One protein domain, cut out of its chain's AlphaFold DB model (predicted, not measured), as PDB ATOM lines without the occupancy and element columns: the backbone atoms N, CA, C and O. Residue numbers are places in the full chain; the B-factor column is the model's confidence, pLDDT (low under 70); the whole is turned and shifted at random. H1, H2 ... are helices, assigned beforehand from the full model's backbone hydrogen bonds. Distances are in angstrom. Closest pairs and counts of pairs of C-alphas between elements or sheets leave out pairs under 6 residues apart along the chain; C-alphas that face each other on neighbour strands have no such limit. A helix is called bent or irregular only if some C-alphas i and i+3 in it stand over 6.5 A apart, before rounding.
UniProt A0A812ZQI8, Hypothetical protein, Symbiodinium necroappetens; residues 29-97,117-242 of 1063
ATOM      1  N   GLU A  29     172.608 272.738 207.537       66.50
ATOM      2  CA  GLU A  29     173.027 272.620 206.133       66.50
ATOM      3  C   GLU A  29     172.605 271.272 205.557       66.50
ATOM      4  O   GLU A  29     172.067 271.228 204.452       66.50
ATOM      5  N   PHE A  30     172.755 270.198 206.335       66.38
ATOM      6  CA  PHE A  30     172.267 268.866 205.986       66.38
ATOM      7  C   PHE A  30     170.754 268.885 205.716       66.38
ATOM      8  O   PHE A  30     170.314 268.467 204.649       66.38
ATOM      9  N   ALA A  31     169.962 269.505 206.598       65.19
ATOM     10  CA  ALA A  31     168.509 269.633 206.442       65.19
ATOM     11  C   ALA A  31     168.044 270.522 205.260       65.19
ATOM     12  O   ALA A  31     166.838 270.644 205.036       65.19
ATOM     13  N   LYS A  32     168.964 271.164 204.520       69.12
ATOM     14  CA  LYS A  32     168.676 271.955 203.305       69.12
ATOM     15  C   LYS A  32     169.004 271.217 202.001       69.12
ATOM     16  O   LYS A  32     168.656 271.725 200.937       69.12
ATOM     17  N   LEU A  33     169.679 270.069 202.068       66.12
ATOM     18  CA  LEU A  33     169.894 269.188 200.918       66.12
ATOM     19  C   LEU A  33     168.579 268.494 200.533       66.12
ATOM     20  O   LEU A  33     167.708 268.309 201.387       66.12
ATOM     21  N   ASP A  34     168.435 268.074 199.275       65.50
ATOM     22  CA  ASP A  34     167.297 267.237 198.877       65.50
ATOM     23  C   ASP A  34     167.342 265.876 199.610       65.50
ATOM     24  O   ASP A  34     168.429 265.409 199.964       65.50
ATOM     25  N   PRO A  35     166.200 265.198 199.851       62.41
ATOM     26  CA  PRO A  35     166.163 263.986 200.681       62.41
ATOM     27  C   PRO A  35     167.079 262.848 200.201       62.41
ATOM     28  O   PRO A  35     167.609 262.100 201.018       62.41
ATOM     29  N   GLU A  36     167.307 262.737 198.890       58.38
ATOM     30  CA  GLU A  36     168.253 261.772 198.313       58.38
ATOM     31  C   GLU A  36     169.718 262.132 198.612       58.38
ATOM     32  O   GLU A  36     170.525 261.240 198.857       58.38
ATOM     33  N   ASP A  37     170.063 263.424 198.644       64.06
ATOM     34  CA  ASP A  37     171.408 263.894 199.005       64.06
ATOM     35  C   ASP A  37     171.673 263.765 200.509       64.06
ATOM     36  O   ASP A  37     172.793 263.450 200.905       64.06
ATOM     37  N   GLN A  38     170.641 263.932 201.344       66.19
ATOM     38  CA  GLN A  38     170.716 263.619 202.774       66.19
ATOM     39  C   GLN A  38     171.040 262.132 202.988       66.19
ATOM     40  O   GLN A  38     172.026 261.809 203.648       66.19
ATOM     41  N   LEU A  39     170.271 261.228 202.369       63.75
ATOM     42  CA  LEU A  39     170.485 259.780 202.473       63.75
ATOM     43  C   LEU A  39     171.847 259.342 201.909       63.75
ATOM     44  O   LEU A  39     172.531 258.525 202.527       63.75
ATOM     45  N   ALA A  40     172.276 259.911 200.780       61.78
ATOM     46  CA  ALA A  40     173.563 259.586 200.167       61.78
ATOM     47  C   ALA A  40     174.776 260.065 200.989       61.78
ATOM     48  O   ALA A  40     175.835 259.442 200.923       61.78
ATOM     49  N   LEU A  41     174.636 261.137 201.779       66.69
ATOM     50  CA  LEU A  41     175.654 261.573 202.746       66.69
ATOM     51  C   LEU A  41     175.582 260.807 204.075       66.69
ATOM     52  O   LEU A  41     176.624 260.576 204.688       66.69
ATOM     53  N   GLN A  42     174.395 260.366 204.504       65.19
ATOM     54  CA  GLN A  42     174.231 259.477 205.665       65.19
ATOM     55  C   GLN A  42     174.944 258.135 205.477       65.19
ATOM     56  O   GLN A  42     175.589 257.667 206.410       65.19
ATOM     57  N   ALA A  43     174.965 257.601 204.251       62.84
ATOM     58  CA  ALA A  43     175.662 256.361 203.885       62.84
ATOM     59  C   ALA A  43     177.174 256.330 204.209       62.84
ATOM     60  O   ALA A  43     177.784 255.265 204.192       62.84
ATOM     61  N   ALA A  44     177.799 257.484 204.473       59.12
ATOM     62  CA  ALA A  44     179.197 257.581 204.899       59.12
ATOM     63  C   ALA A  44     179.382 257.546 206.434       59.12
ATOM     64  O   ALA A  44     180.514 257.632 206.914       59.12
ATOM     65  N   GLY A  45     178.291 257.466 207.204       58.56
ATOM     66  CA  GLY A  45     178.276 257.522 208.669       58.56
ATOM     67  C   GLY A  45     177.278 256.581 209.358       58.56
ATOM     68  O   GLY A  45     177.411 256.378 210.566       58.56
ATOM     69  N   ASP A  46     176.325 255.981 208.637       59.62
ATOM     70  CA  ASP A  46     175.554 254.829 209.104       59.62
ATOM     71  C   ASP A  46     175.681 253.608 208.176       59.62
ATOM     72  O   ASP A  46     175.509 253.691 206.965       59.62
ATOM     73  N   ASP A  47     175.942 252.436 208.770       59.19
ATOM     74  CA  ASP A  47     175.991 251.136 208.075       59.19
ATOM     75  C   ASP A  47     174.572 250.630 207.708       59.19
ATOM     76  O   ASP A  47     174.263 249.441 207.835       59.19
ATOM     77  N   GLN A  48     173.653 251.528 207.330       66.25
ATOM     78  CA  GLN A  48     172.280 251.168 206.980       66.25
ATOM     79  C   GLN A  48     172.126 250.925 205.476       66.25
ATOM     80  O   GLN A  48     172.479 251.731 204.620       66.25
ATOM     81  N   GLU A  49     171.511 249.790 205.150       62.94
ATOM     82  CA  GLU A  49     171.285 249.338 203.775       62.94
ATOM     83  C   GLU A  49     170.476 250.354 202.941       62.94
ATOM     84  O   GLU A  49     170.710 250.514 201.744       62.94
ATOM     85  N   ALA A  50     169.567 251.101 203.579       61.66
ATOM     86  CA  ALA A  50     168.717 252.093 202.924       61.66
ATOM     87  C   ALA A  50     169.478 253.346 202.445       61.66
ATOM     88  O   ALA A  50     169.230 253.820 201.334       61.66
ATOM     89  N   SER A  51     170.401 253.878 203.251       65.62
ATOM     90  CA  SER A  51     171.213 255.053 202.909       65.62
ATOM     91  C   SER A  51     172.261 254.699 201.850       65.62
ATOM     92  O   SER A  51     172.356 255.392 200.833       65.62
ATOM     93  N   MET A  52     172.956 253.562 201.997       66.19
ATOM     94  CA  MET A  52     173.848 253.044 200.947       66.19
ATOM     95  C   MET A  52     173.111 252.834 199.617       66.19
ATOM     96  O   MET A  52     173.557 253.326 198.580       66.19
ATOM     97  N   SER A  53     171.949 252.171 199.632       67.06
ATOM     98  CA  SER A  53     171.143 251.927 198.426       67.06
ATOM     99  C   SER A  53     170.758 253.226 197.700       67.06
ATOM    100  O   SER A  53     170.804 253.279 196.468       67.06
ATOM    101  N   ALA A  54     170.467 254.310 198.431       67.12
ATOM    102  CA  ALA A  54     170.222 255.631 197.845       67.12
ATOM    103  C   ALA A  54     171.481 256.232 197.184       67.12
ATOM    104  O   ALA A  54     171.411 256.719 196.051       67.12
ATOM    105  N   ALA A  55     172.647 256.141 197.836       69.88
ATOM    106  CA  ALA A  55     173.920 256.602 197.272       69.88
ATOM    107  C   ALA A  55     174.268 255.870 195.961       69.88
ATOM    108  O   ALA A  55     174.550 256.504 194.938       69.88
ATOM    109  N   PHE A  56     174.183 254.536 195.959       73.81
ATOM    110  CA  PHE A  56     174.481 253.720 194.779       73.81
ATOM    111  C   PHE A  56     173.415 253.850 193.682       73.81
ATOM    112  O   PHE A  56     173.765 253.873 192.501       73.81
ATOM    113  N   THR A  57     172.144 254.068 194.035       73.19
ATOM    114  CA  THR A  57     171.088 254.472 193.085       73.19
ATOM    115  C   THR A  57     171.464 255.754 192.340       73.19
ATOM    116  O   THR A  57     171.331 255.824 191.114       73.19
ATOM    117  N   LYS A  58     171.968 256.775 193.046       73.69
ATOM    118  CA  LYS A  58     172.368 258.042 192.419       73.69
ATOM    119  C   LYS A  58     173.618 257.887 191.545       73.69
ATOM    120  O   LYS A  58     173.655 258.445 190.448       73.69
ATOM    121  N   LEU A  59     174.588 257.069 191.968       76.62
ATOM    122  CA  LEU A  59     175.763 256.711 191.161       76.62
ATOM    123  C   LEU A  59     175.372 255.993 189.859       76.62
ATOM    124  O   LEU A  59     175.835 256.373 188.784       76.62
ATOM    125  N   VAL A  60     174.486 254.994 189.931       76.25
ATOM    126  CA  VAL A  60     173.981 254.266 188.756       76.25
ATOM    127  C   VAL A  60     173.249 255.206 187.801       76.25
ATOM    128  O   VAL A  60     173.533 255.190 186.606       76.25
ATOM    129  N   ASN A  61     172.383 256.091 188.302       76.12
ATOM    130  CA  ASN A  61     171.696 257.076 187.460       76.12
ATOM    131  C   ASN A  61     172.656 258.075 186.784       76.12
ATOM    132  O   ASN A  61     172.433 258.444 185.629       76.12
ATOM    133  N   ALA A  62     173.755 258.462 187.441       75.31
ATOM    134  CA  ALA A  62     174.809 259.258 186.809       75.31
ATOM    135  C   ALA A  62     175.539 258.475 185.700       75.31
ATOM    136  O   ALA A  62     175.718 258.992 184.599       75.31
ATOM    137  N   LEU A  63     175.885 257.206 185.936       76.31
ATOM    138  CA  LEU A  63     176.538 256.343 184.939       76.31
ATOM    139  C   LEU A  63     175.626 256.014 183.738       76.31
ATOM    140  O   LEU A  63     176.120 255.896 182.617       76.31
ATOM    141  N   ILE A  64     174.304 255.930 183.939       76.62
ATOM    142  CA  ILE A  64     173.305 255.860 182.854       76.62
ATOM    143  C   ILE A  64     173.349 257.132 181.994       76.62
ATOM    144  O   ILE A  64     173.288 257.036 180.768       76.62
ATOM    145  N   ALA A  65     173.467 258.311 182.615       73.31
ATOM    146  CA  ALA A  65     173.553 259.595 181.915       73.31
ATOM    147  C   ALA A  65     174.899 259.812 181.190       73.31
ATOM    148  O   ALA A  65     174.942 260.550 180.209       73.31
ATOM    149  N   GLU A  66     175.973 259.141 181.624       75.81
ATOM    150  CA  GLU A  66     177.254 259.047 180.900       75.81
ATOM    151  C   GLU A  66     177.256 257.977 179.782       75.81
ATOM    152  O   GLU A  66     178.283 257.779 179.138       75.81
ATOM    153  N   GLU A  67     176.147 257.259 179.558       71.12
ATOM    154  CA  GLU A  67     176.031 256.087 178.661       71.12
ATOM    155  C   GLU A  67     176.976 254.907 179.016       71.12
ATOM    156  O   GLU A  67     177.176 253.977 178.231       71.12
ATOM    157  N   ARG A  68     177.534 254.880 180.235       73.38
ATOM    158  CA  ARG A  68     178.531 253.890 180.700       73.38
ATOM    159  C   ARG A  68     177.879 252.671 181.353       73.38
ATOM    160  O   ARG A  68     178.181 252.300 182.489       73.38
ATOM    161  N   TYR A  69     176.983 252.034 180.603       73.94
ATOM    162  CA  TYR A  69     176.078 250.993 181.101       73.94
ATOM    163  C   TYR A  69     176.776 249.777 181.738       73.94
ATOM    164  O   TYR A  69     176.250 249.231 182.698       73.94
ATOM    165  N   GLU A  70     177.961 249.365 181.275       68.62
ATOM    166  CA  GLU A  70     178.686 248.222 181.868       68.62
ATOM    167  C   GLU A  70     179.198 248.518 183.286       68.62
ATOM    168  O   GLU A  70     179.124 247.665 184.168       68.62
ATOM    169  N   VAL A  71     179.649 249.752 183.533       70.81
ATOM    170  CA  VAL A  71     180.087 250.202 184.866       70.81
ATOM    171  C   VAL A  71     178.875 250.409 185.779       70.81
ATOM    172  O   VAL A  71     178.926 250.064 186.957       70.81
ATOM    173  N   ALA A  72     177.757 250.898 185.228       72.25
ATOM    174  CA  ALA A  72     176.480 250.943 185.940       72.25
ATOM    175  C   ALA A  72     175.996 249.533 186.336       72.25
ATOM    176  O   ALA A  72     175.526 249.351 187.453       72.25
ATOM    177  N   LEU A  73     176.161 248.529 185.464       73.50
ATOM    178  CA  LEU A  73     175.805 247.135 185.753       73.50
ATOM    179  C   LEU A  73     176.662 246.521 186.859       73.50
ATOM    180  O   LEU A  73     176.102 245.866 187.732       73.50
ATOM    181  N   GLN A  74     177.977 246.764 186.876       71.62
ATOM    182  CA  GLN A  74     178.810 246.312 187.996       71.62
ATOM    183  C   GLN A  74     178.380 246.983 189.312       71.62
ATOM    184  O   GLN A  74     178.216 246.301 190.318       71.62
ATOM    185  N   ALA A  75     178.115 248.295 189.303       70.31
ATOM    186  CA  ALA A  75     177.612 248.994 190.488       70.31
ATOM    187  C   ALA A  75     176.238 248.464 190.960       70.31
ATOM    188  O   ALA A  75     175.983 248.407 192.162       70.31
ATOM    189  N   CYS A  76     175.377 248.028 190.031       72.88
ATOM    190  CA  CYS A  76     174.124 247.333 190.336       72.88
ATOM    191  C   CYS A  76     174.318 245.944 190.962       72.88
ATOM    192  O   CYS A  76     173.525 245.584 191.826       72.88
ATOM    193  N   ASP A  77     175.308 245.160 190.525       69.19
ATOM    194  CA  ASP A  77     175.548 243.808 191.057       69.19
ATOM    195  C   ASP A  77     176.241 243.828 192.431       69.19
ATOM    196  O   ASP A  77     176.020 242.939 193.250       69.19
ATOM    197  N   GLU A  78     177.121 244.807 192.656       72.69
ATOM    198  CA  GLU A  78     178.077 244.815 193.773       72.69
ATOM    199  C   GLU A  78     177.570 245.593 195.005       72.69
ATOM    200  O   GLU A  78     177.980 245.281 196.122       72.69
ATOM    201  N   TYR A  79     176.663 246.570 194.826       69.75
ATOM    202  CA  TYR A  79     176.295 247.527 195.888       69.75
ATOM    203  C   TYR A  79     174.794 247.836 196.059       69.75
ATOM    204  O   TYR A  79     174.430 248.577 196.973       69.75
ATOM    205  N   LEU A  80     173.909 247.317 195.201       71.44
ATOM    206  CA  LEU A  80     172.461 247.562 195.279       71.44
ATOM    207  C   LEU A  80     171.703 246.315 195.774       71.44
ATOM    208  O   LEU A  80     172.091 245.198 195.431       71.44
ATOM    209  N   PRO A  81     170.607 246.469 196.548       62.72
ATOM    210  CA  PRO A  81     169.824 245.333 197.029       62.72
ATOM    211  C   PRO A  81     169.290 244.449 195.896       62.72
ATOM    212  O   PRO A  81     168.921 244.931 194.818       62.72
ATOM    213  N   VAL A  82     169.185 243.147 196.177       58.88
ATOM    214  CA  VAL A  82     168.825 242.099 195.202       58.88
ATOM    215  C   VAL A  82     167.483 242.374 194.505       58.88
ATOM    216  O   VAL A  82     167.334 242.042 193.330       58.88
ATOM    217  N   ASP A  83     166.564 243.092 195.152       55.88
ATOM    218  CA  ASP A  83     165.232 243.424 194.627       55.88
ATOM    219  C   ASP A  83     165.152 244.769 193.865       55.88
ATOM    220  O   ASP A  83     164.065 245.218 193.519       55.88
ATOM    221  N   SER A  84     166.276 245.444 193.576       66.31
ATOM    222  CA  SER A  84     166.259 246.751 192.887       66.31
ATOM    223  C   SER A  84     165.870 246.666 191.397       66.31
ATOM    224  O   SER A  84     166.511 245.946 190.625       66.31
ATOM    225  N   ASP A  85     164.885 247.469 190.973       65.81
ATOM    226  CA  ASP A  85     164.430 247.611 189.574       65.81
ATOM    227  C   ASP A  85     165.487 248.234 188.638       65.81
ATOM    228  O   ASP A  85     165.441 248.064 187.415       65.81
ATOM    229  N   LEU A  86     166.458 248.972 189.189       70.38
ATOM    230  CA  LEU A  86     167.444 249.728 188.405       70.38
ATOM    231  C   LEU A  86     168.305 248.818 187.521       70.38
ATOM    232  O   LEU A  86     168.622 249.196 186.394       70.38
ATOM    233  N   THR A  87     168.624 247.603 187.981       73.19
ATOM    234  CA  THR A  87     169.377 246.607 187.199       73.19
ATOM    235  C   THR A  87     168.699 246.329 185.853       73.19
ATOM    236  O   THR A  87     169.357 246.333 184.813       73.19
ATOM    237  N   ASP A  88     167.376 246.162 185.849       72.00
ATOM    238  CA  ASP A  88     166.590 245.876 184.647       72.00
ATOM    239  C   ASP A  88     166.513 247.086 183.712       72.00
ATOM    240  O   ASP A  88     166.587 246.936 182.488       72.00
ATOM    241  N   GLN A  89     166.425 248.295 184.275       73.06
ATOM    242  CA  GLN A  89     166.468 249.535 183.503       73.06
ATOM    243  C   GLN A  89     167.820 249.709 182.793       73.06
ATOM    244  O   GLN A  89     167.838 250.073 181.613       73.06
ATOM    245  N   VAL A  90     168.943 249.403 183.458       74.12
ATOM    246  CA  VAL A  90     170.278 249.443 182.832       74.12
ATOM    247  C   VAL A  90     170.428 248.336 181.784       74.12
ATOM    248  O   VAL A  90     170.859 248.634 180.670       74.12
ATOM    249  N   LEU A  91     170.022 247.092 182.075       74.44
ATOM    250  CA  LEU A  91     170.068 245.974 181.115       74.44
ATOM    251  C   LEU A  91     169.275 246.289 179.835       74.44
ATOM    252  O   LEU A  91     169.783 246.105 178.728       74.44
ATOM    253  N   HIS A  92     168.058 246.819 179.969       74.44
ATOM    254  CA  HIS A  92     167.223 247.217 178.833       74.44
ATOM    255  C   HIS A  92     167.820 248.388 178.030       74.44
ATOM    256  O   HIS A  92     167.665 248.428 176.809       74.44
ATOM    257  N   LEU A  93     168.525 249.329 178.672       73.88
ATOM    258  CA  LEU A  93     169.225 250.410 177.969       73.88
ATOM    259  C   LEU A  93     170.492 249.910 177.254       73.88
ATOM    260  O   LEU A  93     170.667 250.232 176.082       73.88
ATOM    261  N   TYR A  94     171.307 249.062 177.890       73.62
ATOM    262  CA  TYR A  94     172.497 248.430 177.296       73.62
ATOM    263  C   TYR A  94     172.155 247.597 176.053       73.62
ATOM    264  O   TYR A  94     172.721 247.790 174.975       73.62
ATOM    265  N   LEU A  95     171.135 246.736 176.156       71.19
ATOM    266  CA  LEU A  95     170.634 245.924 175.040       71.19
ATOM    267  C   LEU A  95     170.013 246.764 173.907       71.19
ATOM    268  O   LEU A  95     169.768 246.242 172.817       71.19
ATOM    269  N   LYS A  96     169.760 248.059 174.133       68.81
ATOM    270  CA  LYS A  96     169.211 248.996 173.145       68.81
ATOM    271  C   LYS A  96     170.274 249.919 172.539       68.81
ATOM    272  O   LYS A  96     170.156 250.252 171.359       68.81
ATOM    273  N   SER A  97     171.300 250.302 173.301       63.06
ATOM    274  CA  SER A  97     172.419 251.145 172.851       63.06
ATOM    275  C   SER A  97     173.450 250.380 172.013       63.06
ATOM    276  O   SER A  97     174.042 250.975 171.110       63.06
ATOM    277  N   ASP A 117     174.477 239.014 174.499       69.06
ATOM    278  CA  ASP A 117     173.039 239.363 174.396       69.06
ATOM    279  C   ASP A 117     172.130 238.374 175.178       69.06
ATOM    280  O   ASP A 117     171.091 238.776 175.693       69.06
ATOM    281  N   HIS A 118     172.508 237.089 175.280       68.19
ATOM    282  CA  HIS A 118     171.770 236.064 176.026       68.19
ATOM    283  C   HIS A 118     172.099 236.008 177.531       68.19
ATOM    284  O   HIS A 118     171.177 235.825 178.322       68.19
ATOM    285  N   GLU A 119     173.354 236.210 177.959       71.56
ATOM    286  CA  GLU A 119     173.749 236.236 179.384       71.56
ATOM    287  C   GLU A 119     172.974 237.328 180.141       71.56
ATOM    288  O   GLU A 119     172.485 237.109 181.252       71.56
ATOM    289  N   CYS A 120     172.758 238.476 179.491       71.94
ATOM    290  CA  CYS A 120     171.906 239.555 179.989       71.94
ATOM    291  C   CYS A 120     170.471 239.094 180.316       71.94
ATOM    292  O   CYS A 120     169.907 239.537 181.314       71.94
ATOM    293  N   MET A 121     169.884 238.169 179.546       75.88
ATOM    294  CA  MET A 121     168.505 237.694 179.764       75.88
ATOM    295  C   MET A 121     168.361 236.850 181.037       75.88
ATOM    296  O   MET A 121     167.282 236.811 181.625       75.88
ATOM    297  N   TYR A 122     169.438 236.199 181.493       70.56
ATOM    298  CA  TYR A 122     169.450 235.493 182.779       70.56
ATOM    299  C   TYR A 122     169.441 236.480 183.957       70.56
ATOM    300  O   TYR A 122     168.864 236.158 184.999       70.56
ATOM    301  N   ARG A 123     170.027 237.674 183.770       71.50
ATOM    302  CA  ARG A 123     170.150 238.746 184.773       71.50
ATOM    303  C   ARG A 123     168.904 239.630 184.913       71.50
ATOM    304  O   ARG A 123     168.694 240.157 185.998       71.50
ATOM    305  N   VAL A 124     168.089 239.782 183.861       72.94
ATOM    306  CA  VAL A 124     166.822 240.541 183.938       72.94
ATOM    307  C   VAL A 124     165.858 239.846 184.906       72.94
ATOM    308  O   VAL A 124     165.566 238.656 184.742       72.94
ATOM    309  N   LYS A 125     165.344 240.586 185.891       68.88
ATOM    310  CA  LYS A 125     164.412 240.097 186.923       68.88
ATOM    311  C   LYS A 125     162.975 240.090 186.399       68.88
ATOM    312  O   LYS A 125     162.273 239.089 186.510       68.88
ATOM    313  N   GLY A 126     162.556 241.169 185.746       71.44
ATOM    314  CA  GLY A 126     161.230 241.386 185.182       71.44
ATOM    315  C   GLY A 126     160.883 240.368 184.100       71.44
ATOM    316  O   GLY A 126     161.284 240.491 182.942       71.44
ATOM    317  N   HIS A 127     160.081 239.367 184.464       75.88
ATOM    318  CA  HIS A 127     159.740 238.229 183.606       75.88
ATOM    319  C   HIS A 127     159.135 238.645 182.252       75.88
ATOM    320  O   HIS A 127     159.476 238.078 181.213       75.88
ATOM    321  N   THR A 128     158.277 239.669 182.242       74.56
ATOM    322  CA  THR A 128     157.650 240.226 181.031       74.56
ATOM    323  C   THR A 128     158.643 240.975 180.135       74.56
ATOM    324  O   THR A 128     158.546 240.876 178.909       74.56
ATOM    325  N   LEU A 129     159.627 241.662 180.723       76.50
ATOM    326  CA  LEU A 129     160.678 242.407 180.025       76.50
ATOM    327  C   LEU A 129     161.727 241.468 179.409       76.50
ATOM    328  O   LEU A 129     162.037 241.590 178.223       76.50
ATOM    329  N   ALA A 130     162.198 240.473 180.171       77.88
ATOM    330  CA  ALA A 130     163.117 239.436 179.690       77.88
ATOM    331  C   ALA A 130     162.543 238.686 178.475       77.88
ATOM    332  O   ALA A 130     163.244 238.440 177.492       77.88
ATOM    333  N   ALA A 131     161.243 238.373 178.506       79.81
ATOM    334  CA  ALA A 131     160.541 237.746 177.392       79.81
ATOM    335  C   ALA A 131     160.467 238.635 176.140       79.81
ATOM    336  O   ALA A 131     160.679 238.133 175.038       79.81
ATOM    337  N   GLN A 132     160.194 239.937 176.285       81.00
ATOM    338  CA  GLN A 132     160.184 240.875 175.154       81.00
ATOM    339  C   GLN A 132     161.576 241.007 174.524       81.00
ATOM    340  O   GLN A 132     161.724 240.804 173.321       81.00
ATOM    341  N   LEU A 133     162.607 241.238 175.340       78.50
ATOM    342  CA  LEU A 133     163.991 241.372 174.875       78.50
ATOM    343  C   LEU A 133     164.507 240.087 174.206       78.50
ATOM    344  O   LEU A 133     165.180 240.149 173.177       78.50
ATOM    345  N   THR A 134     164.123 238.917 174.725       82.38
ATOM    346  CA  THR A 134     164.410 237.616 174.098       82.38
ATOM    347  C   THR A 134     163.727 237.484 172.733       82.38
ATOM    348  O   THR A 134     164.363 237.054 171.770       82.38
ATOM    349  N   LEU A 135     162.459 237.892 172.608       81.75
ATOM    350  CA  LEU A 135     161.715 237.871 171.341       81.75
ATOM    351  C   LEU A 135     162.265 238.861 170.294       81.75
ATOM    352  O   LEU A 135     162.198 238.566 169.102       81.75
ATOM    353  N   ASP A 136     162.871 239.971 170.715       79.81
ATOM    354  CA  ASP A 136     163.542 240.926 169.819       79.81
ATOM    355  C   ASP A 136     164.957 240.479 169.392       79.81
ATOM    356  O   ASP A 136     165.462 240.927 168.356       79.81
ATOM    357  N   ARG A 137     165.626 239.611 170.171       78.56
ATOM    358  CA  ARG A 137     167.040 239.235 169.960       78.56
ATOM    359  C   ARG A 137     167.298 237.809 169.465       78.56
ATOM    360  O   ARG A 137     168.306 237.628 168.783       78.56
ATOM    361  N   TYR A 138     166.418 236.829 169.705       82.12
ATOM    362  CA  TYR A 138     166.706 235.397 169.456       82.12
ATOM    363  C   TYR A 138     167.239 235.069 168.051       82.12
ATOM    364  O   TYR A 138     168.085 234.190 167.910       82.12
ATOM    365  N   LYS A 139     166.812 235.808 167.013       79.12
ATOM    366  CA  LYS A 139     167.289 235.673 165.621       79.12
ATOM    367  C   LYS A 139     168.810 235.804 165.442       79.12
ATOM    368  O   LYS A 139     169.320 235.384 164.406       79.12
ATOM    369  N   ARG A 140     169.525 236.389 166.408       78.25
ATOM    370  CA  ARG A 140     170.989 236.565 166.394       78.25
ATOM    371  C   ARG A 140     171.770 235.380 166.964       78.25
ATOM    372  O   ARG A 140     172.984 235.347 166.802       78.25
ATOM    373  N   TRP A 141     171.111 234.464 167.668       82.19
ATOM    374  CA  TRP A 141     171.773 233.387 168.400       82.19
ATOM    375  C   TRP A 141     171.760 232.071 167.611       82.19
ATOM    376  O   TRP A 141     170.983 231.883 166.667       82.19
ATOM    377  N   ASP A 142     172.629 231.148 168.013       80.75
ATOM    378  CA  ASP A 142     172.531 229.735 167.657       80.75
ATOM    379  C   ASP A 142     171.253 229.099 168.244       80.75
ATOM    380  O   ASP A 142     170.558 229.701 169.070       80.75
ATOM    381  N   VAL A 143     170.911 227.883 167.804       82.44
ATOM    382  CA  VAL A 143     169.655 227.250 168.238       82.44
ATOM    383  C   VAL A 143     169.678 226.874 169.713       82.44
ATOM    384  O   VAL A 143     168.655 227.021 170.374       82.44
ATOM    385  N   ASP A 144     170.811 226.416 170.238       81.12
ATOM    386  CA  ASP A 144     170.883 225.867 171.590       81.12
ATOM    387  C   ASP A 144     170.737 226.992 172.621       81.12
ATOM    388  O   ASP A 144     169.901 226.899 173.524       81.12
ATOM    389  N   THR A 145     171.449 228.104 172.425       83.56
ATOM    390  CA  THR A 145     171.281 229.354 173.180       83.56
ATOM    391  C   THR A 145     169.856 229.900 173.055       83.56
ATOM    392  O   THR A 145     169.255 230.293 174.062       83.56
ATOM    393  N   ALA A 146     169.267 229.903 171.851       83.94
ATOM    394  CA  ALA A 146     167.894 230.372 171.650       83.94
ATOM    395  C   ALA A 146     166.861 229.496 172.374       83.94
ATOM    396  O   ALA A 146     166.009 230.027 173.086       83.94
ATOM    397  N   VAL A 147     166.945 228.170 172.247       83.38
ATOM    398  CA  VAL A 147     166.048 227.208 172.908       83.38
ATOM    399  C   VAL A 147     166.175 227.298 174.427       83.38
ATOM    400  O   VAL A 147     165.152 227.362 175.109       83.38
ATOM    401  N   GLN A 148     167.395 227.367 174.966       84.25
ATOM    402  CA  GLN A 148     167.629 227.497 176.409       84.25
ATOM    403  C   GLN A 148     167.062 228.812 176.964       84.25
ATOM    404  O   GLN A 148     166.301 228.786 177.934       84.25
ATOM    405  N   THR A 149     167.346 229.944 176.313       82.75
ATOM    406  CA  THR A 149     166.890 231.269 176.769       82.75
ATOM    407  C   THR A 149     165.366 231.411 176.662       82.75
ATOM    408  O   THR A 149     164.709 231.811 177.623       82.75
ATOM    409  N   LEU A 150     164.764 230.991 175.539       84.69
ATOM    410  CA  LEU A 150     163.303 230.976 175.357       84.69
ATOM    411  C   LEU A 150     162.604 230.059 176.376       84.69
ATOM    412  O   LEU A 150     161.540 230.414 176.885       84.69
ATOM    413  N   SER A 151     163.193 228.899 176.685       84.50
ATOM    414  CA  SER A 151     162.666 227.956 177.681       84.50
ATOM    415  C   SER A 151     162.730 228.531 179.101       84.50
ATOM    416  O   SER A 151     161.741 228.458 179.831       84.50
ATOM    417  N   MET A 152     163.834 229.194 179.473       86.25
ATOM    418  CA  MET A 152     163.948 229.920 180.745       86.25
ATOM    419  C   MET A 152     162.871 231.003 180.876       86.25
ATOM    420  O   MET A 152     162.144 231.020 181.871       86.25
ATOM    421  N   CYS A 153     162.755 231.910 179.900       82.50
ATOM    422  CA  CYS A 153     161.785 233.009 179.963       82.50
ATOM    423  C   CYS A 153     160.344 232.487 180.029       82.50
ATOM    424  O   CYS A 153     159.518 233.033 180.762       82.50
ATOM    425  N   LEU A 154     160.047 231.395 179.316       83.50
ATOM    426  CA  LEU A 154     158.751 230.731 179.400       83.50
ATOM    427  C   LEU A 154     158.502 230.122 180.788       83.50
ATOM    428  O   LEU A 154     157.397 230.263 181.310       83.50
ATOM    429  N   HIS A 155     159.509 229.483 181.391       83.50
ATOM    430  CA  HIS A 155     159.394 228.882 182.720       83.50
ATOM    431  C   HIS A 155     159.168 229.937 183.812       83.50
ATOM    432  O   HIS A 155     158.243 229.776 184.603       83.50
ATOM    433  N   ARG A 156     159.914 231.052 183.797       80.56
ATOM    434  CA  ARG A 156     159.730 232.175 184.741       80.56
ATOM    435  C   ARG A 156     158.305 232.768 184.680       80.56
ATOM    436  O   ARG A 156     157.676 232.989 185.709       80.56
ATOM    437  N   ILE A 157     157.735 232.922 183.476       79.88
ATOM    438  CA  ILE A 157     156.327 233.339 183.251       79.88
ATOM    439  C   ILE A 157     155.303 232.216 183.579       79.88
ATOM    440  O   ILE A 157     154.080 232.421 183.588       79.88
ATOM    441  N   GLU A 158     155.757 230.987 183.818       77.88
ATOM    442  CA  GLU A 158     154.916 229.852 184.214       77.88
ATOM    443  C   GLU A 158     154.886 229.602 185.718       77.88
ATOM    444  O   GLU A 158     153.828 229.207 186.212       77.88
ATOM    445  N   THR A 159     155.972 229.879 186.438       75.44
ATOM    446  CA  THR A 159     156.040 229.756 187.899       75.44
ATOM    447  C   THR A 159     155.387 230.931 188.622       75.44
ATOM    448  O   THR A 159     154.708 230.711 189.623       75.44
ATOM    449  N   GLU A 160     155.536 232.157 188.110       66.62
ATOM    450  CA  GLU A 160     155.111 233.380 188.807       66.62
ATOM    451  C   GLU A 160     154.154 234.235 187.953       66.62
ATOM    452  O   GLU A 160     154.583 235.084 187.166       66.62
ATOM    453  N   PRO A 161     152.829 234.012 188.065       62.22
ATOM    454  CA  PRO A 161     151.830 234.834 187.391       62.22
ATOM    455  C   PRO A 161     151.627 236.175 188.117       62.22
ATOM    456  O   PRO A 161     151.221 236.199 189.278       62.22
ATOM    457  N   SER A 162     151.843 237.291 187.408       59.84
ATOM    458  CA  SER A 162     151.581 238.643 187.930       59.84
ATOM    459  C   SER A 162     150.124 238.822 188.377       59.84
ATOM    460  O   SER A 162     149.190 238.334 187.733       59.84
ATOM    461  N   ALA A 163     149.940 239.546 189.482       56.72
ATOM    462  CA  ALA A 163     148.637 239.822 190.080       56.72
ATOM    463  C   ALA A 163     147.867 240.969 189.393       56.72
ATOM    464  O   ALA A 163     146.657 241.086 189.603       56.72
ATOM    465  N   ASP A 164     148.518 241.810 188.574       64.38
ATOM    466  CA  ASP A 164     147.818 242.862 187.825       64.38
ATOM    467  C   ASP A 164     147.173 242.300 186.549       64.38
ATOM    468  O   ASP A 164     147.830 241.774 185.653       64.38
ATOM    469  N   SER A 165     145.860 242.490 186.442       61.00
ATOM    470  CA  SER A 165     145.026 242.146 185.289       61.00
ATOM    471  C   SER A 165     145.558 242.615 183.924       61.00
ATOM    472  O   SER A 165     145.449 241.870 182.946       61.00
ATOM    473  N   ASN A 166     146.149 243.814 183.832       64.06
ATOM    474  CA  ASN A 166     146.688 244.328 182.567       64.06
ATOM    475  C   ASN A 166     148.006 243.646 182.192       64.06
ATOM    476  O   ASN A 166     148.243 243.338 181.017       64.06
ATOM    477  N   GLU A 167     148.863 243.391 183.180       64.88
ATOM    478  CA  GLU A 167     150.123 242.697 182.957       64.88
ATOM    479  C   GLU A 167     149.898 241.209 182.681       64.88
ATOM    480  O   GLU A 167     150.466 240.690 181.726       64.88
ATOM    481  N   ALA A 168     148.995 240.545 183.404       65.50
ATOM    482  CA  ALA A 168     148.590 239.165 183.142       65.50
ATOM    483  C   ALA A 168     148.110 238.965 181.691       65.50
ATOM    484  O   ALA A 168     148.439 237.955 181.064       65.50
ATOM    485  N   GLY A 169     147.406 239.947 181.112       70.38
ATOM    486  CA  GLY A 169     147.029 239.943 179.693       70.38
ATOM    487  C   GLY A 169     148.230 240.009 178.737       70.38
ATOM    488  O   GLY A 169     148.292 239.253 177.765       70.38
ATOM    489  N   ARG A 170     149.222 240.863 179.029       73.12
ATOM    490  CA  ARG A 170     150.478 240.952 178.255       73.12
ATOM    491  C   ARG A 170     151.331 239.694 178.414       73.12
ATOM    492  O   ARG A 170     151.803 239.152 177.418       73.12
ATOM    493  N   ALA A 171     151.478 239.198 179.640       72.81
ATOM    494  CA  ALA A 171     152.194 237.972 179.964       72.81
ATOM    495  C   ALA A 171     151.562 236.754 179.275       72.81
ATOM    496  O   ALA A 171     152.290 235.931 178.734       72.81
ATOM    497  N   ALA A 172     150.229 236.657 179.202       76.44
ATOM    498  CA  ALA A 172     149.544 235.595 178.464       76.44
ATOM    499  C   ALA A 172     149.837 235.637 176.951       76.44
ATOM    500  O   ALA A 172     150.101 234.591 176.353       76.44
ATOM    501  N   ALA A 173     149.853 236.828 176.341       79.56
ATOM    502  CA  ALA A 173     150.218 236.995 174.933       79.56
ATOM    503  C   ALA A 173     151.695 236.638 174.672       79.56
ATOM    504  O   ALA A 173     151.989 235.847 173.776       79.56
ATOM    505  N   LEU A 174     152.618 237.140 175.504       82.19
ATOM    506  CA  LEU A 174     154.048 236.811 175.439       82.19
ATOM    507  C   LEU A 174     154.295 235.312 175.645       82.19
ATOM    508  O   LEU A 174     155.063 234.714 174.905       82.19
ATOM    509  N   LYS A 175     153.597 234.673 176.586       81.56
ATOM    510  CA  LYS A 175     153.651 233.228 176.855       81.56
ATOM    511  C   LYS A 175     153.188 232.397 175.662       81.56
ATOM    512  O   LYS A 175     153.806 231.380 175.350       81.56
ATOM    513  N   GLN A 176     152.125 232.818 174.974       83.44
ATOM    514  CA  GLN A 176     151.678 232.169 173.740       83.44
ATOM    515  C   GLN A 176     152.717 232.318 172.619       83.44
ATOM    516  O   GLN A 176     152.985 231.348 171.909       83.44
ATOM    517  N   GLU A 177     153.331 233.494 172.485       83.56
ATOM    518  CA  GLU A 177     154.318 233.781 171.440       83.56
ATOM    519  C   GLU A 177     155.679 233.108 171.696       83.56
ATOM    520  O   GLU A 177     156.229 232.481 170.791       83.56
ATOM    521  N   LEU A 178     156.165 233.111 172.943       84.31
ATOM    522  CA  LEU A 178     157.322 232.331 173.395       84.31
ATOM    523  C   LEU A 178     157.122 230.843 173.107       84.31
ATOM    524  O   LEU A 178     157.985 230.228 172.491       84.31
ATOM    525  N   ARG A 179     155.969 230.262 173.477       84.94
ATOM    526  CA  ARG A 179     155.638 228.859 173.158       84.94
ATOM    527  C   ARG A 179     155.647 228.607 171.648       84.94
ATOM    528  O   ARG A 179     156.199 227.600 171.208       84.94
ATOM    529  N   ARG A 180     155.082 229.526 170.851       85.56
ATOM    530  CA  ARG A 180     155.044 229.438 169.381       85.56
ATOM    531  C   ARG A 180     156.446 229.451 168.771       85.56
ATOM    532  O   ARG A 180     156.718 228.648 167.884       85.56
ATOM    533  N   ILE A 181     157.330 230.334 169.230       85.00
ATOM    534  CA  ILE A 181     158.695 230.458 168.703       85.00
ATOM    535  C   ILE A 181     159.597 229.339 169.229       85.00
ATOM    536  O   ILE A 181     160.266 228.704 168.420       85.00
ATOM    537  N   LEU A 182     159.538 228.990 170.517       86.00
ATOM    538  CA  LEU A 182     160.261 227.851 171.099       86.00
ATOM    539  C   LEU A 182     159.928 226.538 170.375       86.00
ATOM    540  O   LEU A 182     160.834 225.789 170.019       86.00
ATOM    541  N   GLN A 183     158.650 226.283 170.067       84.00
ATOM    542  CA  GLN A 183     158.244 225.101 169.297       84.00
ATOM    543  C   GLN A 183     158.832 225.090 167.873       84.00
ATOM    544  O   GLN A 183     159.147 224.017 167.351       84.00
ATOM    545  N   ARG A 184     159.017 226.261 167.244       84.69
ATOM    546  CA  ARG A 184     159.699 226.385 165.943       84.69
ATOM    547  C   ARG A 184     161.206 226.167 166.081       84.69
ATOM    548  O   ARG A 184     161.746 225.367 165.327       84.69
ATOM    549  N   MET A 185     161.860 226.781 167.072       83.62
ATOM    550  CA  MET A 185     163.302 226.619 167.310       83.62
ATOM    551  C   MET A 185     163.665 225.153 167.581       83.62
ATOM    552  O   MET A 185     164.493 224.602 166.871       83.62
ATOM    553  N   VAL A 186     162.949 224.474 168.486       84.25
ATOM    554  CA  VAL A 186     163.118 223.031 168.784       84.25
ATOM    555  C   VAL A 186     162.790 222.129 167.577       84.25
ATOM    556  O   VAL A 186     163.204 220.969 167.524       84.25
ATOM    557  N   SER A 187     162.043 222.631 166.586       81.31
ATOM    558  CA  SER A 187     161.836 221.927 165.312       81.31
ATOM    559  C   SER A 187     163.010 222.143 164.349       81.31
ATOM    560  O   SER A 187     163.433 221.192 163.694       81.31
ATOM    561  N   PHE A 188     163.560 223.359 164.275       84.38
ATOM    562  CA  PHE A 188     164.724 223.689 163.446       84.38
ATOM    563  C   PHE A 188     166.021 223.055 163.969       84.38
ATOM    564  O   PHE A 188     166.775 222.509 163.170       84.38
ATOM    565  N   GLU A 189     166.226 223.042 165.290       83.38
ATOM    566  CA  GLU A 189     167.305 222.348 166.020       83.38
ATOM    567  C   GLU A 189     167.517 220.930 165.470       83.38
ATOM    568  O   GLU A 189     168.578 220.567 164.965       83.38
ATOM    569  N   LYS A 190     166.433 220.154 165.474       81.25
ATOM    570  CA  LYS A 190     166.425 218.752 165.065       81.25
ATOM    571  C   LYS A 190     166.576 218.615 163.554       81.25
ATOM    572  O   LYS A 190     167.239 217.690 163.096       81.25
ATOM    573  N   ILE A 191     165.985 219.519 162.764       81.19
ATOM    574  CA  ILE A 191     166.162 219.516 161.304       81.19
ATOM    575  C   ILE A 191     167.640 219.717 160.948       81.19
ATOM    576  O   ILE A 191     168.144 218.950 160.134       81.19
ATOM    577  N   LEU A 192     168.352 220.654 161.589       82.56
ATOM    578  CA  LEU A 192     169.797 220.829 161.394       82.56
ATOM    579  C   LEU A 192     170.571 219.553 161.743       82.56
ATOM    580  O   LEU A 192     171.303 219.051 160.889       82.56
ATOM    581  N   GLN A 193     170.342 218.994 162.940       80.31
ATOM    582  CA  GLN A 193     171.007 217.782 163.451       80.31
ATOM    583  C   GLN A 193     170.926 216.569 162.504       80.31
ATOM    584  O   GLN A 193     171.800 215.707 162.556       80.31
ATOM    585  N   VAL A 194     169.897 216.484 161.648       77.19
ATOM    586  CA  VAL A 194     169.686 215.360 160.714       77.19
ATOM    587  C   VAL A 194     169.893 215.759 159.242       77.19
ATOM    588  O   VAL A 194     169.757 214.925 158.358       77.19
ATOM    589  N   SER A 195     170.236 217.012 158.930       69.81
ATOM    590  CA  SER A 195     170.282 217.526 157.545       69.81
ATOM    591  C   SER A 195     171.528 217.165 156.720       69.81
ATOM    592  O   SER A 195     171.718 217.731 155.642       69.81
ATOM    593  N   ASP A 196     172.410 216.294 157.228       67.94
ATOM    594  CA  ASP A 196     173.724 215.957 156.642       67.94
ATOM    595  C   ASP A 196     174.553 217.191 156.205       67.94
ATOM    596  O   ASP A 196     175.337 217.153 155.256       67.94
ATOM    597  N   GLY A 197     174.375 218.316 156.907       70.12
ATOM    598  CA  GLY A 197     175.065 219.580 156.647       70.12
ATOM    599  C   GLY A 197     174.502 220.422 155.494       70.12
ATOM    600  O   GLY A 197     175.151 221.400 155.117       70.12
ATOM    601  N   ARG A 198     173.319 220.099 154.938       74.62
ATOM    602  CA  ARG A 198     172.659 220.924 153.902       74.62
ATOM    603  C   ARG A 198     172.389 222.355 154.375       74.62
ATOM    604  O   ARG A 198     172.516 223.278 153.577       74.62
ATOM    605  N   TRP A 199     171.998 222.510 155.636       80.62
ATOM    606  CA  TRP A 199     171.818 223.800 156.299       80.62
ATOM    607  C   TRP A 199     172.796 223.871 157.470       80.62
ATOM    608  O   TRP A 199     172.987 222.881 158.177       80.62
ATOM    609  N   GLN A 200     173.434 225.021 157.652       73.69
ATOM    610  CA  GLN A 200     174.436 225.245 158.700       73.69
ATOM    611  C   GLN A 200     173.879 226.106 159.838       73.69
ATOM    612  O   GLN A 200     174.327 225.976 160.976       73.69
ATOM    613  N   VAL A 201     172.887 226.957 159.556       80.06
ATOM    614  CA  VAL A 201     172.239 227.818 160.557       80.06
ATOM    615  C   VAL A 201     170.719 227.792 160.396       80.06
ATOM    616  O   VAL A 201     170.189 227.643 159.297       80.06
ATOM    617  N   TRP A 202     169.978 227.933 161.494       81.88
ATOM    618  CA  TRP A 202     168.519 227.757 161.482       81.88
ATOM    619  C   TRP A 202     167.776 228.872 160.738       81.88
ATOM    620  O   TRP A 202     166.661 228.663 160.262       81.88
ATOM    621  N   GLN A 203     168.401 230.039 160.598       84.38
ATOM    622  CA  GLN A 203     167.894 231.168 159.830       84.38
ATOM    623  C   GLN A 203     167.711 230.792 158.345       84.38
ATOM    624  O   GLN A 203     166.716 231.184 157.741       84.38
ATOM    625  N   GLU A 204     168.577 229.932 157.785       80.19
ATOM    626  CA  GLU A 204     168.425 229.386 156.423       80.19
ATOM    627  C   GLU A 204     167.144 228.554 156.266       80.19
ATOM    628  O   GLU A 204     166.583 228.492 155.173       80.19
ATOM    629  N   ILE A 205     166.681 227.920 157.351       79.62
ATOM    630  CA  ILE A 205     165.439 227.140 157.395       79.62
ATOM    631  C   ILE A 205     164.235 228.076 157.579       79.62
ATOM    632  O   ILE A 205     163.195 227.852 156.960       79.62
ATOM    633  N   GLU A 206     164.358 229.133 158.394       80.88
ATOM    634  CA  GLU A 206     163.269 230.099 158.589       80.88
ATOM    635  C   GLU A 206     162.953 230.896 157.310       80.88
ATOM    636  O   GLU A 206     161.777 231.035 156.958       80.88
ATOM    637  N   ASP A 207     163.972 231.368 156.591       80.38
ATOM    638  CA  ASP A 207     163.812 232.261 155.435       80.38
ATOM    639  C   ASP A 207     163.496 231.524 154.109       80.38
ATOM    640  O   ASP A 207     163.428 232.142 153.043       80.38
ATOM    641  N   MET A 208     163.251 230.203 154.140       79.31
ATOM    642  CA  MET A 208     162.913 229.422 152.941       79.31
ATOM    643  C   MET A 208     161.607 229.875 152.270       79.31
ATOM    644  O   MET A 208     160.534 229.922 152.879       79.31
ATOM    645  N   SER A 209     161.659 230.094 150.953       77.25
ATOM    646  CA  SER A 209     160.452 230.287 150.140       77.25
ATOM    647  C   SER A 209     159.622 228.999 150.046       77.25
ATOM    648  O   SER A 209     160.151 227.894 150.134       77.25
ATOM    649  N   LYS A 210     158.314 229.107 149.765       70.62
ATOM    650  CA  LYS A 210     157.412 227.938 149.655       70.62
ATOM    651  C   LYS A 210     157.848 226.874 148.630       70.62
ATOM    652  O   LYS A 210     157.410 225.735 148.746       70.62
ATOM    653  N   MET A 211     158.683 227.228 147.649       69.94
ATOM    654  CA  MET A 211     159.275 226.271 146.705       69.94
ATOM    655  C   MET A 211     160.437 225.504 147.352       69.94
ATOM    656  O   MET A 211     160.432 224.277 147.349       69.94
ATOM    657  N   GLN A 212     161.362 226.216 148.004       73.19
ATOM    658  CA  GLN A 212     162.480 225.624 148.751       73.19
ATOM    659  C   GLN A 212     162.001 224.785 149.942       73.19
ATOM    660  O   GLN A 212     162.596 223.756 150.235       73.19
ATOM    661  N   VAL A 213     160.887 225.154 150.588       76.06
ATOM    662  CA  VAL A 213     160.231 224.301 151.598       76.06
ATOM    663  C   VAL A 213     159.787 222.969 150.981       76.06
ATOM    664  O   VAL A 213     159.906 221.940 151.637       76.06
ATOM    665  N   GLY A 214     159.338 222.951 149.720       69.69
ATOM    666  CA  GLY A 214     159.055 221.717 148.981       69.69
ATOM    667  C   GLY A 214     160.302 220.848 148.800       69.69
ATOM    668  O   GLY A 214     160.300 219.688 149.202       69.69
ATOM    669  N   GLU A 215     161.396 221.424 148.298       75.50
ATOM    670  CA  GLU A 215     162.688 220.733 148.125       75.50
ATOM    671  C   GLU A 215     163.288 220.248 149.462       75.50
ATOM    672  O   GLU A 215     163.895 219.178 149.539       75.50
ATOM    673  N   ALA A 216     163.100 221.016 150.539       75.38
ATOM    674  CA  ALA A 216     163.502 220.663 151.897       75.38
ATOM    675  C   ALA A 216     162.670 219.501 152.455       75.38
ATOM    676  O   ALA A 216     163.214 218.584 153.069       75.38
ATOM    677  N   VAL A 217     161.359 219.513 152.205       75.44
ATOM    678  CA  VAL A 217     160.434 218.426 152.545       75.44
ATOM    679  C   VAL A 217     160.783 217.151 151.773       75.44
ATOM    680  O   VAL A 217     160.874 216.090 152.387       75.44
ATOM    681  N   GLU A 218     161.053 217.231 150.467       73.62
ATOM    682  CA  GLU A 218     161.512 216.088 149.663       73.62
ATOM    683  C   GLU A 218     162.862 215.542 150.150       73.62
ATOM    684  O   GLU A 218     163.047 214.325 150.232       73.62
ATOM    685  N   HIS A 219     163.788 216.409 150.565       78.44
ATOM    686  CA  HIS A 219     165.051 215.955 151.142       78.44
ATOM    687  C   HIS A 219     164.874 215.285 152.511       78.44
ATOM    688  O   HIS A 219     165.420 214.204 152.729       78.44
ATOM    689  N   LEU A 220     164.063 215.848 153.408       76.94
ATOM    690  CA  LEU A 220     163.739 215.208 154.689       76.94
ATOM    691  C   LEU A 220     163.017 213.865 154.488       76.94
ATOM    692  O   LEU A 220     163.218 212.950 155.283       76.94
ATOM    693  N   LEU A 221     162.247 213.699 153.407       74.00
ATOM    694  CA  LEU A 221     161.712 212.397 152.992       74.00
ATOM    695  C   LEU A 221     162.805 211.442 152.485       74.00
ATOM    696  O   LEU A 221     162.778 210.268 152.848       74.00
ATOM    697  N   SER A 222     163.792 211.920 151.718       72.88
ATOM    698  CA  SER A 222     164.951 211.100 151.310       72.88
ATOM    699  C   SER A 222     165.786 210.612 152.505       72.88
ATOM    700  O   SER A 222     166.292 209.493 152.485       72.88
ATOM    701  N   LEU A 223     165.835 211.407 153.581       75.94
ATOM    702  CA  LEU A 223     166.467 211.094 154.870       75.94
ATOM    703  C   LEU A 223     165.514 210.402 155.870       75.94
ATOM    704  O   LEU A 223     165.845 210.243 157.046       75.94
ATOM    705  N   GLN A 224     164.328 209.974 155.416       67.69
ATOM    706  CA  GLN A 224     163.332 209.216 156.188       67.69
ATOM    707  C   GLN A 224     162.754 209.939 157.430       67.69
ATOM    708  O   GLN A 224     162.164 209.316 158.319       67.69
ATOM    709  N   GLN A 225     162.851 211.268 157.496       76.62
ATOM    710  CA  GLN A 225     162.389 212.097 158.618       76.62
ATOM    711  C   GLN A 225     160.957 212.621 158.431       76.62
ATOM    712  O   GLN A 225     160.679 213.822 158.472       76.62
ATOM    713  N   HIS A 226     160.011 211.700 158.246       71.88
ATOM    714  CA  HIS A 226     158.616 212.007 157.894       71.88
ATOM    715  C   HIS A 226     157.877 212.915 158.901       71.88
ATOM    716  O   HIS A 226     157.077 213.756 158.496       71.88
ATOM    717  N   ASP A 227     158.139 212.786 160.206       72.06
ATOM    718  CA  ASP A 227     157.568 213.672 161.238       72.06
ATOM    719  C   ASP A 227     158.070 215.121 161.125       72.06
ATOM    720  O   ASP A 227     157.333 216.077 161.383       72.06
ATOM    721  N   MET A 228     159.320 215.286 160.700       76.19
ATOM    722  CA  MET A 228     160.009 216.573 160.613       76.19
ATOM    723  C   MET A 228     159.611 217.282 159.317       76.19
ATOM    724  O   MET A 228     159.221 218.447 159.349       76.19
ATOM    725  N   ALA A 229     159.553 216.532 158.211       75.31
ATOM    726  CA  ALA A 229     158.960 216.962 156.945       75.31
ATOM    727  C   ALA A 229     157.495 217.417 157.115       75.31
ATOM    728  O   ALA A 229     157.103 218.459 156.588       75.31
ATOM    729  N   ARG A 230     156.689 216.690 157.910       74.00
ATOM    730  CA  ARG A 230     155.317 217.106 158.245       74.00
ATOM    731  C   ARG A 230     155.296 218.415 159.033       74.00
ATOM    732  O   ARG A 230     154.568 219.325 158.645       74.00
ATOM    733  N   THR A 231     156.054 218.510 160.126       75.81
ATOM    734  CA  THR A 231     156.088 219.722 160.964       75.81
ATOM    735  C   THR A 231     156.517 220.938 160.140       75.81
ATOM    736  O   THR A 231     155.873 221.982 160.219       75.81
ATOM    737  N   LEU A 232     157.517 220.788 159.265       78.50
ATOM    738  CA  LEU A 232     157.951 221.827 158.330       78.50
ATOM    739  C   LEU A 232     156.823 222.250 157.369       78.50
ATOM    740  O   LEU A 232     156.473 223.427 157.325       78.50
ATOM    741  N   ALA A 233     156.171 221.310 156.678       74.88
ATOM    742  CA  ALA A 233     155.045 221.619 155.786       74.88
ATOM    743  C   ALA A 233     153.866 222.305 156.514       74.88
ATOM    744  O   ALA A 233     153.231 223.209 155.963       74.88
ATOM    745  N   GLN A 234     153.596 221.921 157.769       77.88
ATOM    746  CA  GLN A 234     152.567 222.550 158.603       77.88
ATOM    747  C   GLN A 234     152.952 223.972 159.041       77.88
ATOM    748  O   GLN A 234     152.095 224.854 158.998       77.88
ATOM    749  N   MET A 235     154.218 224.233 159.393       74.75
ATOM    750  CA  MET A 235     154.695 225.578 159.766       74.75
ATOM    751  C   MET A 235     154.554 226.602 158.628       74.75
ATOM    752  O   MET A 235     154.230 227.756 158.896       74.75
ATOM    753  N   TYR A 236     154.727 226.184 157.369       75.44
ATOM    754  CA  TYR A 236     154.583 227.051 156.184       75.44
ATOM    755  C   TYR A 236     153.174 227.022 155.560       75.44
ATOM    756  O   TYR A 236     152.938 227.613 154.497       75.44
ATOM    757  N   GLY A 237     152.217 226.366 156.228       68.00
ATOM    758  CA  GLY A 237     150.806 226.338 155.841       68.00
ATOM    759  C   GLY A 237     150.541 225.651 154.499       68.00
ATOM    760  O   GLY A 237     149.668 226.090 153.752       68.00
ATOM    761  N   MET A 238     151.314 224.619 154.154       66.69
ATOM    762  CA  MET A 238     151.165 223.887 152.893       66.69
ATOM    763  C   MET A 238     150.116 222.779 153.046       66.69
ATOM    764  O   MET A 238     150.358 221.788 153.729       66.69
ATOM    765  N   THR A 239     148.951 222.928 152.411       58.75
ATOM    766  CA  THR A 239     147.864 221.930 152.438       58.75
ATOM    767  C   THR A 239     148.164 220.716 151.570       58.75
ATOM    768  O   THR A 239     148.041 219.578 152.012       58.75
ATOM    769  N   ASP A 240     148.579 220.967 150.337       55.94
ATOM    770  CA  ASP A 240     148.588 219.977 149.264       55.94
ATOM    771  C   ASP A 240     149.627 218.856 149.470       55.94
ATOM    772  O   ASP A 240     149.261 217.688 149.306       55.94
ATOM    773  N   PRO A 241     150.876 219.123 149.924       58.34
ATOM    774  CA  PRO A 241     151.809 218.044 150.226       58.34
ATOM    775  C   PRO A 241     151.426 217.252 151.481       58.34
ATOM    776  O   PRO A 241     151.986 216.184 151.676       58.34
ATOM    777  N   LEU A 242     150.492 217.692 152.341       64.62
ATOM    778  CA  LEU A 242     150.139 216.913 153.542       64.62
ATOM    779  C   LEU A 242     149.467 215.577 153.204       64.62
ATOM    780  O   LEU A 242     149.633 214.617 153.956       64.62
TER     781      LEU A 242
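Overview. This is residues 29 to 97 and 117 to 242 of the 1063 residues of the protein "Hypothetical protein" of Symbiodinium necroappetens (UniProt A0A812ZQI8). A long, loose rod of helices is strung out in chain order, with H1 near one end, then H2, H3 and H4 side by side with H3 running the opposite way to the other two, then a second group H6, H7 and H8 with the short H5 beside H6, and H9, H10 and H11 at the other end. The long helix H8 runs from the second group to this last part, where H9 and H11 pack on its later residues and H10 makes a hairpin with H11. The printed part has 195 residues with eleven named helices, H1 to H11 in order, and no named strand; its class is all helix. The whole is loose, with a radius of gyration of the C-alphas of 23.5 A and spans of 82 by 35 by 23 A.

Along the chain. Find C-alpha 35 at (166.163, 263.986, 200.681), where H1 begins; it holds residues 35 to 42. H2 holds residues 49 to 65 and is 24.3 A long from first to last C-alpha. H3 follows at residues 69 to 79, and H4 at residues 86 to 97, 16.4 A long. Past the cut, look for H5 at residues 119 to 123. H6 holds residues 127 to 140, 20.6 A long, and is irregular: C-alphas 136 and 139 are 7.7 A apart. H7 holds residues 143 to 159, 24.0 A long. At C-alpha 165, (145.026, 242.146, 185.289), H8 begins; it runs to residue 194, 43.9 A away. H9 holds residues 202 to 206, H10 residues 210 to 222, 18.5 A long, and H11 residues 226 to 235, ending at C-alpha 235, (154.695, 225.578, 159.766).

Arrangement. H2, H3, H4, H6, H7 and H8 form a bundle, helices set side by side. The hub of the whole printed part is H8, which touches four other helices, H6, H7, H9 and H11. H7 and H8 are a hairpin at a shallow tilt of 29 degrees; their closest C-alphas, of Val 143 and Glu 189, are 5.9 A apart. H6 and H7 are a hairpin too, at 13 degrees, closest at Ala 131 and Cys 153, with C-alphas 5.5 A apart. H8 touches H6 with residues 170 to 178 alone, the closest C-alphas being those of Thr 128 and Ala 171, 6.0 A apart. Look next at residues 184 to 191, with which alone H8 touches H11: the C-alphas of Ile 191 and Met 228 are closest, 6.9 A apart, at a steep tilt of 40 degrees. H9 touches H8, closest at the C-alphas of Trp 202 and Phe 188, 5.9 A apart. H10 and H11 are a hairpin at 12 degrees, closest at the C-alphas of Val 217 and Ala 229, 4.9 A apart. Toward the first residues, H5 only just touches H6, with 3 pairs of C-alphas within 8 A, the closest being those of Met 121 and Ala 130, 5.7 A apart. H4 and H6 are close but not clearly touching, with the C-alphas of His 92 and Leu 133 closest at 7.8 A. H3 makes hairpins with H2, at 5 degrees and closest at the C-alphas of Val 60 and Ala 72, 5.0 A apart, and with H4, at 17 degrees and closest at those of Cys 76 and Thr 87, 5.7 A apart. H1 touches H2 at a steep tilt of 65 degrees, with the C-alphas of Ala 40 and Ala 55 closest at 4.2 A. In H1, H2, H3, H4, H7, H9 and H11 every O i to N i+4 pair is within hydrogen-bond range; the counts are 8 of 10 in H6, 25 of 26 in H8, 8 of 9 in H10 and 0 of 1 in H5, where 2 of 2 O i to N i+3 pairs are.

Size, cuts and confidence. The two C-alphas farthest apart, of Glu 29 and Ser 222, are 82.8 A apart. Residues 98 to 116 are not printed, and C-alphas 97 and 117 are 11.9 A apart across this cut. Of the links that are printed whole, none is long. The mean pLDDT of the printed part is 73.5; 60 residues are under 70, among them residues 29 to 55, 160 to 168 and 237 to 242.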